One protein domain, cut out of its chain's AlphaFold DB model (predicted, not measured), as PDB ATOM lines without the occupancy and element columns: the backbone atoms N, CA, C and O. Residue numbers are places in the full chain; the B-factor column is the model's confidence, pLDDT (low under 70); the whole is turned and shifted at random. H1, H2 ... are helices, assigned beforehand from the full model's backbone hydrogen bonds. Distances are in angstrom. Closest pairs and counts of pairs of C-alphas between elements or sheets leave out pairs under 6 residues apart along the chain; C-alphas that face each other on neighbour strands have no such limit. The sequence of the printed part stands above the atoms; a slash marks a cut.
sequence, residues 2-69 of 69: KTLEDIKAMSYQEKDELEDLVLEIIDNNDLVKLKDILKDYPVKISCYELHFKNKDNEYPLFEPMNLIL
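AT A GLANCE: This is residues 2 to 69 of the 69 residues of the protein "Ankyrin repeat domain-containing protein" of Campylobacter jejuni (UniProt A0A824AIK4). A helical hairpin, H2 and H3, makes one end of the model, with short H1 near its open end; a long tail without named elements, residues 41 to 69, runs away and loops back, making the longest axis. The printed part has 68 residues, three named helices in the order H1, H2, H3 and no named strand. It is all helix by class, though under half of the residues, 31, are in named elements; it is loose, with a radius of gyration of the C-alphas of 15.6 A and spans of 42 by 29 by 22 A.

HOW THE PARTS SIT: Start at H1, residues 4 to 8, which is apart from H2, residues 12 to 27, and from H3, residues 31 to 40. H2 touches H3 with residues 22 to 26 alone; the closest C-alphas, of Ile 25 and Leu 34, are 6.4 A apart. This hairpin has a shallow tilt of 27 degrees, opposite ways. Every O i to N i+4 pair is within hydrogen-bond range in H1 and H2, and 5 of 6 in H3.

IN THESE COORDINATES: Find C-alpha 4 at (470.808, 261.783, 720.749), where H1 begins its 6.1 A. H2 runs 22.6 A from C-alpha 12, and H3 14.9 A to C-alpha 40 at (466.231, 251.862, 719.604).

THE WHOLE: The C-alphas of Gln 13 and Asp 56, the two farthest apart, are 45.0 A apart. The printed part has no cut, and both links between helices are tight. Look for pLDDT under 70 at residues 42 to 54 and 58 to 69.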
ATOM      1  N   LYS A   2     466.182 255.924 718.356       82.00
ATOM      2  CA  LYS A   2     466.102 257.270 718.928       82.00
ATOM      3  C   LYS A   2     467.352 258.074 718.579       82.00
ATOM      4  O   LYS A   2     468.443 257.518 718.433       82.00
ATOM      5  N   THR A   3     467.191 259.384 718.446       84.31
ATOM      6  CA  THR A   3     468.311 260.309 718.255       84.31
ATOM      7  C   THR A   3     468.965 260.661 719.592       84.31
ATOM      8  O   THR A   3     468.411 260.423 720.665       84.31
ATOM      9  N   LEU A   4     470.152 261.270 719.543       78.25
ATOM     10  CA  LEU A   4     470.808 261.783 720.749       78.25
ATOM     11  C   LEU A   4     469.965 262.849 721.456       78.25
ATOM     12  O   LEU A   4     469.983 262.912 722.681       78.25
ATOM     13  N   GLU A   5     469.229 263.668 720.704       83.06
ATOM     14  CA  GLU A   5     468.351 264.688 721.279       83.06
ATOM     15  C   GLU A   5     467.144 264.047 721.975       83.06
ATOM     16  O   GLU A   5     466.815 264.450 723.087       83.06
ATOM     17  N   ASP A   6     466.576 262.974 721.411       84.31
ATOM     18  CA  ASP A   6     465.506 262.209 722.070       84.31
ATOM     19  C   ASP A   6     465.979 261.583 723.391       84.31
ATOM     20  O   ASP A   6     465.247 261.584 724.375       84.31
ATOM     21  N   ILE A   7     467.213 261.063 723.433       82.44
ATOM     22  CA  ILE A   7     467.799 260.458 724.643       82.44
ATOM     23  C   ILE A   7     468.118 261.531 725.694       82.44
ATOM     24  O   ILE A   7     467.902 261.327 726.889       82.44
ATOM     25  N   LYS A   8     468.619 262.701 725.274       81.12
ATOM     26  CA  LYS A   8     468.869 263.832 726.184       81.12
ATOM     27  C   LYS A   8     467.579 264.384 726.780       81.12
ATOM     28  O   LYS A   8     467.596 264.783 727.942       81.12
ATOM     29  N   ALA A   9     466.502 264.391 725.996       90.62
ATOM     30  CA  ALA A   9     465.187 264.872 726.401       90.62
ATOM     31  C   ALA A   9     464.461 263.937 727.382       90.62
ATOM     32  O   ALA A   9     463.471 264.360 727.975       90.62
ATOM     33  N   MET A  10     464.943 262.703 727.583       89.25
ATOM     34  CA  MET A  10     464.385 261.791 728.581       89.25
ATOM     35  C   MET A  10     464.493 262.386 729.986       89.25
ATOM     36  O   MET A  10     465.553 262.876 730.405       89.25
ATOM     37  N   SER A  11     463.397 262.281 730.727       93.69
ATOM     38  CA  SER A  11     463.347 262.577 732.152       93.69
ATOM     39  C   SER A  11     464.253 261.633 732.947       93.69
ATOM     40  O   SER A  11     464.683 260.585 732.466       93.69
ATOM     41  N   TYR A  12     464.551 262.007 734.192       88.75
ATOM     42  CA  TYR A  12     465.316 261.143 735.092       88.75
ATOM     43  C   TYR A  12     464.632 259.793 735.318       88.75
ATOM     44  O   TYR A  12     465.302 258.773 735.267       88.75
ATOM     45  N   GLN A  13     463.308 259.788 735.487       93.56
ATOM     46  CA  GLN A  13     462.547 258.561 735.699       93.56
ATOM     47  C   GLN A  13     462.611 257.631 734.478       93.56
ATOM     48  O   GLN A  13     462.870 256.446 734.625       93.56
ATOM     49  N   GLU A  14     462.468 258.166 733.262       91.25
ATOM     50  CA  GLU A  14     462.578 257.353 732.039       91.25
ATOM     51  C   GLU A  14     463.981 256.758 731.844       91.25
ATOM     52  O   GLU A  14     464.130 255.730 731.184       91.25
ATOM     53  N   LYS A  15     465.026 257.413 732.368       87.94
ATOM     54  CA  LYS A  15     466.400 256.889 732.332       87.94
ATOM     55  C   LYS A  15     466.599 255.772 733.350       87.94
ATOM     56  O   LYS A  15     467.208 254.772 732.995       87.94
ATOM     57  N   ASP A  16     466.059 255.944 734.552       90.69
ATOM     58  CA  ASP A  16     466.094 254.958 735.638       90.69
ATOM     59  C   ASP A  16     465.387 253.658 735.216       90.69
ATOM     60  O   ASP A  16     465.978 252.585 735.230       90.69
ATOM     61  N   GLU A  17     464.174 253.773 734.666       93.38
ATOM     62  CA  GLU A  17     463.405 252.627 734.156       93.38
ATOM     63  C   GLU A  17     464.116 251.906 732.997       93.38
ATOM     64  O   GLU A  17     464.032 250.682 732.862       93.38
ATOM     65  N   LEU A  18     464.825 252.651 732.139       91.06
ATOM     66  CA  LEU A  18     465.619 252.067 731.059       91.06
ATOM     67  C   LEU A  18     466.850 251.325 731.596       91.06
ATOM     68  O   LEU A  18     467.200 250.276 731.056       91.06
ATOM     69  N   GLU A  19     467.514 251.863 732.619       89.69
ATOM     70  CA  GLU A  19     468.664 251.228 733.264       89.69
ATOM     71  C   GLU A  19     468.257 249.917 733.941       89.69
ATOM     72  O   GLU A  19     468.849 248.877 733.643       89.69
ATOM     73  N   ASP A  20     467.184 249.938 734.735       93.88
ATOM     74  CA  ASP A  20     466.623 248.749 735.382       93.88
ATOM     75  C   ASP A  20     466.273 247.658 734.362       93.88
ATOM     76  O   ASP A  20     466.656 246.496 734.523       93.88
ATOM     77  N   LEU A  21     465.611 248.033 733.262       93.06
ATOM     78  CA  LEU A  21     465.265 247.104 732.186       93.06
ATOM     79  C   LEU A  21     466.510 246.460 731.558       93.06
ATOM     80  O   LEU A  21     466.522 245.260 731.273       93.06
ATOM     81  N   VAL A  22     467.558 247.246 731.303       90.06
ATOM     82  CA  VAL A  22     468.799 246.739 730.700       90.06
ATOM     83  C   VAL A  22     469.534 245.810 731.667       90.06
ATOM     84  O   VAL A  22     470.006 244.756 731.235       90.06
ATOM     85  N   LEU A  23     469.604 246.159 732.953       90.62
ATOM     86  CA  LEU A  23     470.224 245.322 733.983       90.62
ATOM     87  C   LEU A  23     469.479 243.997 734.149       90.62
ATOM     88  O   LEU A  23     470.110 242.944 734.118       90.62
ATOM     89  N   GLU A  24     468.146 244.023 734.202       95.56
ATOM     90  CA  GLU A  24     467.328 242.809 734.271       95.56
ATOM     91  C   GLU A  24     467.577 241.890 733.062       95.56
ATOM     92  O   GLU A  24     467.673 240.667 733.192       95.56
ATOM     93  N   ILE A  25     467.694 242.457 731.861       93.25
ATOM     94  CA  ILE A  25     467.983 241.689 730.644       93.25
ATOM     95  C   ILE A  25     469.370 241.040 730.706       93.25
ATOM     96  O   ILE A  25     469.523 239.892 730.276       93.25
ATOM     97  N   ILE A  26     470.368 241.754 731.234       87.81
ATOM     98  CA  ILE A  26     471.734 241.244 731.417       87.81
ATOM     99  C   ILE A  26     471.752 240.121 732.455       87.81
ATOM    100  O   ILE A  26     472.314 239.062 732.177       87.81
ATOM    101  N   ASP A  27     471.097 240.314 733.599       92.69
ATOM    102  CA  ASP A  27     471.008 239.317 734.670       92.69
ATOM    103  C   ASP A  27     470.324 238.031 734.190       92.69
ATOM    104  O   ASP A  27     470.747 236.921 734.518       92.69
ATOM    105  N   ASN A  28     469.313 238.170 733.330       95.81
ATOM    106  CA  ASN A  28     468.635 237.045 732.690       95.81
ATOM    107  C   ASN A  28     469.393 236.465 731.479       95.81
ATOM    108  O   ASN A  28     468.946 235.473 730.898       95.81
ATOM    109  N   ASN A  29     470.522 237.064 731.084       92.44
ATOM    110  CA  ASN A  29     471.303 236.713 729.897       92.44
ATOM    111  C   ASN A  29     470.454 236.650 728.605       92.44
ATOM    112  O   ASN A  29     470.680 235.817 727.719       92.44
ATOM    113  N   ASP A  30     469.456 237.529 728.484       94.19
ATOM    114  CA  ASP A  30     468.553 237.574 727.333       94.19
ATOM    115  C   ASP A  30     469.147 238.443 726.214       94.19
ATOM    116  O   ASP A  30     468.790 239.602 725.983       94.19
ATOM    117  N   LEU A  31     470.092 237.850 725.484       88.00
ATOM    118  CA  LEU A  31     470.807 238.511 724.390       88.00
ATOM    119  C   LEU A  31     469.885 238.964 723.244       88.00
ATOM    120  O   LEU A  31     470.243 239.870 722.488       88.00
ATOM    121  N   VAL A  32     468.712 238.340 723.091       92.62
ATOM    122  CA  VAL A  32     467.738 238.705 722.054       92.62
ATOM    123  C   VAL A  32     467.088 240.035 722.411       92.62
ATOM    124  O   VAL A  32     467.095 240.950 721.585       92.62
ATOM    125  N   LYS A  33     466.610 240.179 723.651       91.38
ATOM    126  CA  LYS A  33     466.044 241.445 724.130       91.38
ATOM    127  C   LYS A  33     467.076 242.560 724.180       91.38
ATOM    128  O   LYS A  33     466.770 243.678 723.772       91.38
ATOM    129  N   LEU A  34     468.307 242.258 724.599       88.25
ATOM    130  CA  LEU A  34     469.383 243.250 724.609       88.25
ATOM    131  C   LEU A  34     469.620 243.813 723.204       88.25
ATOM    132  O   LEU A  34     469.684 245.026 723.010       88.25
ATOM    133  N   LYS A  35     469.689 242.934 722.197       87.50
ATOM    134  CA  LYS A  35     469.834 243.341 720.797       87.50
ATOM    135  C   LYS A  35     468.677 244.225 720.334       87.50
ATOM    136  O   LYS A  35     468.914 245.157 719.569       87.50
ATOM    137  N   ASP A  36     467.452 243.927 720.754       89.88
ATOM    138  CA  ASP A  36     466.282 244.718 720.379       89.88
ATOM    139  C   ASP A  36     466.295 246.112 721.015       89.88
ATOM    140  O   ASP A  36     466.075 247.085 720.296       89.88
ATOM    141  N   ILE A  37     466.680 246.247 722.289       88.06
ATOM    142  CA  ILE A  37     466.861 247.562 722.933       88.06
ATOM    143  C   ILE A  37     467.910 248.397 722.196       88.06
ATOM    144  O   ILE A  37     467.681 249.570 721.897       88.06
ATOM    145  N   LEU A  38     469.044 247.797 721.834       84.38
ATOM    146  CA  LEU A  38     470.137 248.507 721.162       84.38
ATOM    147  C   LEU A  38     469.768 249.017 719.754       84.38
ATOM    148  O   LEU A  38     470.431 249.919 719.242       84.38
ATOM    149  N   LYS A  39     468.701 248.499 719.121       86.19
ATOM    150  CA  LYS A  39     468.164 249.067 717.866       86.19
ATOM    151  C   LYS A  39     467.507 250.424 718.085       86.19
ATOM    152  O   LYS A  39     467.489 251.259 717.175       86.19
ATOM    153  N   ASP A  40     466.925 250.630 719.260       85.06
ATOM    154  CA  ASP A  40     466.231 251.862 719.604       85.06
ATOM    155  C   ASP A  40     467.094 252.834 720.387       85.06
ATOM    156  O   ASP A  40     466.935 254.036 720.202       85.06
ATOM    157  N   TYR A  41     468.072 252.345 721.139       80.38
ATOM    158  CA  TYR A  41     469.026 253.158 721.879       80.38
ATOM    159  C   TYR A  41     470.425 252.922 721.313       80.38
ATOM    160  O   TYR A  41     471.157 252.071 721.820       80.38
ATOM    161  N   PRO A  42     470.800 253.630 720.230       69.31
ATOM    162  CA  PRO A  42     472.108 253.464 719.626       69.31
ATOM    163  C   PRO A  42     473.169 253.918 720.623       69.31
ATOM    164  O   PRO A  42     473.381 255.109 720.854       69.31
ATOM    165  N   VAL A  43     473.850 252.952 721.222       65.12
ATOM    166  CA  VAL A  43     475.010 253.225 722.057       65.12
ATOM    167  C   VAL A  43     476.139 253.604 721.109       65.12
ATOM    168  O   VAL A  43     476.396 252.905 720.125       65.12
ATOM    169  N   LYS A  44     476.832 254.717 721.371       61.34
ATOM    170  CA  LYS A  44     478.132 254.922 720.727       61.34
ATOM    171  C   LYS A  44     478.997 253.731 721.125       61.34
ATOM    172  O   LYS A  44     479.265 253.559 722.308       61.34
ATOM    173  N   ILE A  45     479.423 252.918 720.160       50.19
ATOM    174  CA  ILE A  45     480.482 251.929 720.381       50.19
ATOM    175  C   ILE A  45     481.702 252.732 720.847       50.19
ATOM    176  O   ILE A  45     482.365 253.361 720.031       50.19
ATOM    177  N   SER A  46     481.939 252.812 722.155       49.12
ATOM    178  CA  SER A  46     483.001 253.655 722.718       49.12
ATOM    179  C   SER A  46     484.069 252.865 723.465       49.12
ATOM    180  O   SER A  46     484.914 253.470 724.114       49.12
ATOM    181  N   CYS A  47     484.038 251.532 723.436       47.72
ATOM    182  CA  CYS A  47     484.638 250.768 724.532       47.72
ATOM    183  C   CYS A  47     485.695 249.720 724.173       47.72
ATOM    184  O   CYS A  47     486.190 249.087 725.096       47.72
ATOM    185  N   TYR A  48     486.135 249.562 722.920       46.25
ATOM    186  CA  TYR A  48     487.207 248.585 722.646       46.25
ATOM    187  C   TYR A  48     488.338 249.048 721.725       46.25
ATOM    188  O   TYR A  48     489.448 248.534 721.850       46.25
ATOM    189  N   GLU A  49     488.144 250.053 720.868       47.97
ATOM    190  CA  GLU A  49     489.224 250.511 719.972       47.97
ATOM    191  C   GLU A  49     490.434 251.100 720.715       47.97
ATOM    192  O   GLU A  49     491.540 251.093 720.194       47.97
ATOM    193  N   LEU A  50     490.269 251.539 721.964       52.62
ATOM    194  CA  LEU A  50     491.361 252.090 722.779       52.62
ATOM    195  C   LEU A  50     492.326 251.036 723.307       52.62
ATOM    196  O   LEU A  50     493.376 251.378 723.845       52.62
ATOM    197  N   HIS A  51     491.943 249.764 723.261       51.41
ATOM    198  CA  HIS A  51     492.757 248.660 723.772       51.41
ATOM    199  C   HIS A  51     493.228 247.734 722.651       51.41
ATOM    200  O   HIS A  51     494.100 246.894 722.870       51.41
ATOM    201  N   PHE A  52     492.711 247.924 721.436       53.50
ATOM    202  CA  PHE A  52     493.207 247.272 720.238       53.50
ATOM    203  C   PHE A  52     494.093 248.239 719.466       53.50
ATOM    204  O   PHE A  52     493.663 249.306 719.037       53.50
ATOM    205  N   LYS A  53     495.349 247.847 719.273       63.34
ATOM    206  CA  LYS A  53     496.237 248.575 718.376       63.34
ATOM    207  C   LYS A  53     495.698 248.478 716.950       63.34
ATOM    208  O   LYS A  53     495.228 247.418 716.532       63.34
ATOM    209  N   ASN A  54     495.773 249.576 716.207       67.19
ATOM    210  CA  ASN A  54     495.450 249.582 714.788       67.19
ATOM    211  C   ASN A  54     496.469 248.728 713.998       67.19
ATOM    212  O   ASN A  54     497.408 248.150 714.553       67.19
ATOM    213  N   LYS A  55     496.294 248.635 712.676       71.94
ATOM    214  CA  LYS A  55     497.185 247.850 711.801       71.94
ATOM    215  C   LYS A  55     498.641 248.337 711.807       71.94
ATOM    216  O   LYS A  55     499.528 247.556 711.477       71.94
ATOM    217  N   ASP A  56     498.862 249.576 712.230       76.94
ATOM    218  CA  ASP A  56     500.167 250.225 712.364       76.94
ATOM    219  C   ASP A  56     500.725 250.113 713.797       76.94
ATOM    220  O   ASP A  56     501.777 250.655 714.123       76.94
ATOM    221  N   ASN A  57     500.060 249.324 714.648       71.62
ATOM    222  CA  ASN A  57     500.413 249.062 716.038       71.62
ATOM    223  C   ASN A  57     500.283 250.289 716.973       71.62
ATOM    224  O   ASN A  57     500.874 250.309 718.059       71.62
ATOM    225  N   GLU A  58     499.490 251.283 716.575       68.50
ATOM    226  CA  GLU A  58     499.225 252.524 717.308       68.50
ATOM    227  C   GLU A  58     497.851 252.487 717.993       68.50
ATOM    228  O   GLU A  58     496.919 251.827 717.528       68.50
ATOM    229  N   TYR A  59     497.710 253.217 719.100       62.19
ATOM    230  CA  TYR A  59     496.400 253.461 719.706       62.19
ATOM    231  C   TYR A  59     495.706 254.617 718.965       62.19
ATOM    232  O   TYR A  59     496.369 255.608 718.652       62.19
ATOM    233  N   PRO A  60     494.402 254.518 718.650       61.44
ATOM    234  CA  PRO A  60     493.698 255.574 717.929       61.44
ATOM    235  C   PRO A  60     493.734 256.916 718.683       61.44
ATOM    236  O   PRO A  60     493.536 256.972 719.892       61.44
ATOM    237  N   LEU A  61     493.961 257.999 717.928       51.41
ATOM    238  CA  LEU A  61     494.241 259.376 718.381       51.41
ATOM    239  C   LEU A  61     493.166 260.041 719.261       51.41
ATOM    240  O   LEU A  61     493.437 261.078 719.863       51.41
ATOM    241  N   PHE A  62     491.956 259.487 719.332       49.44
ATOM    242  CA  PHE A  62     490.895 260.011 720.190       49.44
ATOM    243  C   PHE A  62     490.812 259.197 721.482       49.44
ATOM    244  O   PHE A  62     490.093 258.204 721.558       49.44
ATOM    245  N   GLU A  63     491.522 259.647 722.514       51.78
ATOM    246  CA  GLU A  63     491.271 259.222 723.892       51.78
ATOM    247  C   GLU A  63     489.901 259.757 724.361       51.78
ATOM    248  O   GLU A  63     489.672 260.967 724.294       51.78
ATOM    249  N   PRO A  64     488.984 258.941 724.915       47.53
ATOM    250  CA  PRO A  64     487.804 259.449 725.605       47.53
ATOM    251  C   PRO A  64     488.087 259.813 727.069       47.53
ATOM    252  O   PRO A  64     487.156 259.927 727.859       47.53
ATOM    253  N   MET A  65     489.343 260.061 727.449       46.16
ATOM    254  CA  MET A  65     489.697 260.606 728.767       46.16
ATOM    255  C   MET A  65     489.651 262.138 728.773       46.16
ATOM    256  O   MET A  65     490.580 262.799 729.209       46.16
ATOM    257  N   ASN A  66     488.552 262.711 728.275       46.34
ATOM    258  CA  ASN A  66     488.201 264.118 728.498       46.34
ATOM    259  C   ASN A  66     486.679 264.312 728.623       46.34
ATOM    260  O   ASN A  66     486.122 265.315 728.182       46.34
ATOM    261  N   LEU A  67     485.984 263.361 729.252       41.22
ATOM    262  CA  LEU A  67     484.686 263.627 729.877       41.22
ATOM    263  C   LEU A  67     484.935 264.024 731.342       41.22
ATOM    264  O   LEU A  67     484.876 263.196 732.238       41.22
ATOM    265  N   ILE A  68     485.352 265.284 731.499       41.97
ATOM    266  CA  ILE A  68     485.094 266.244 732.592       41.97
ATOM    267  C   ILE A  68     484.709 265.651 733.974       41.97
ATOM    268  O   ILE A  68     483.644 265.056 734.120       41.97
ATOM    269  N   LEU A  69     485.564 265.932 734.975       35.75
ATOM    270  CA  LEU A  69     485.233 266.068 736.409       35.75
ATOM    271  C   LEU A  69     484.267 267.237 736.646       35.75
ATOM    272  O   LEU A  69     484.536 268.318 736.073       35.75
TER     273      LEU A  69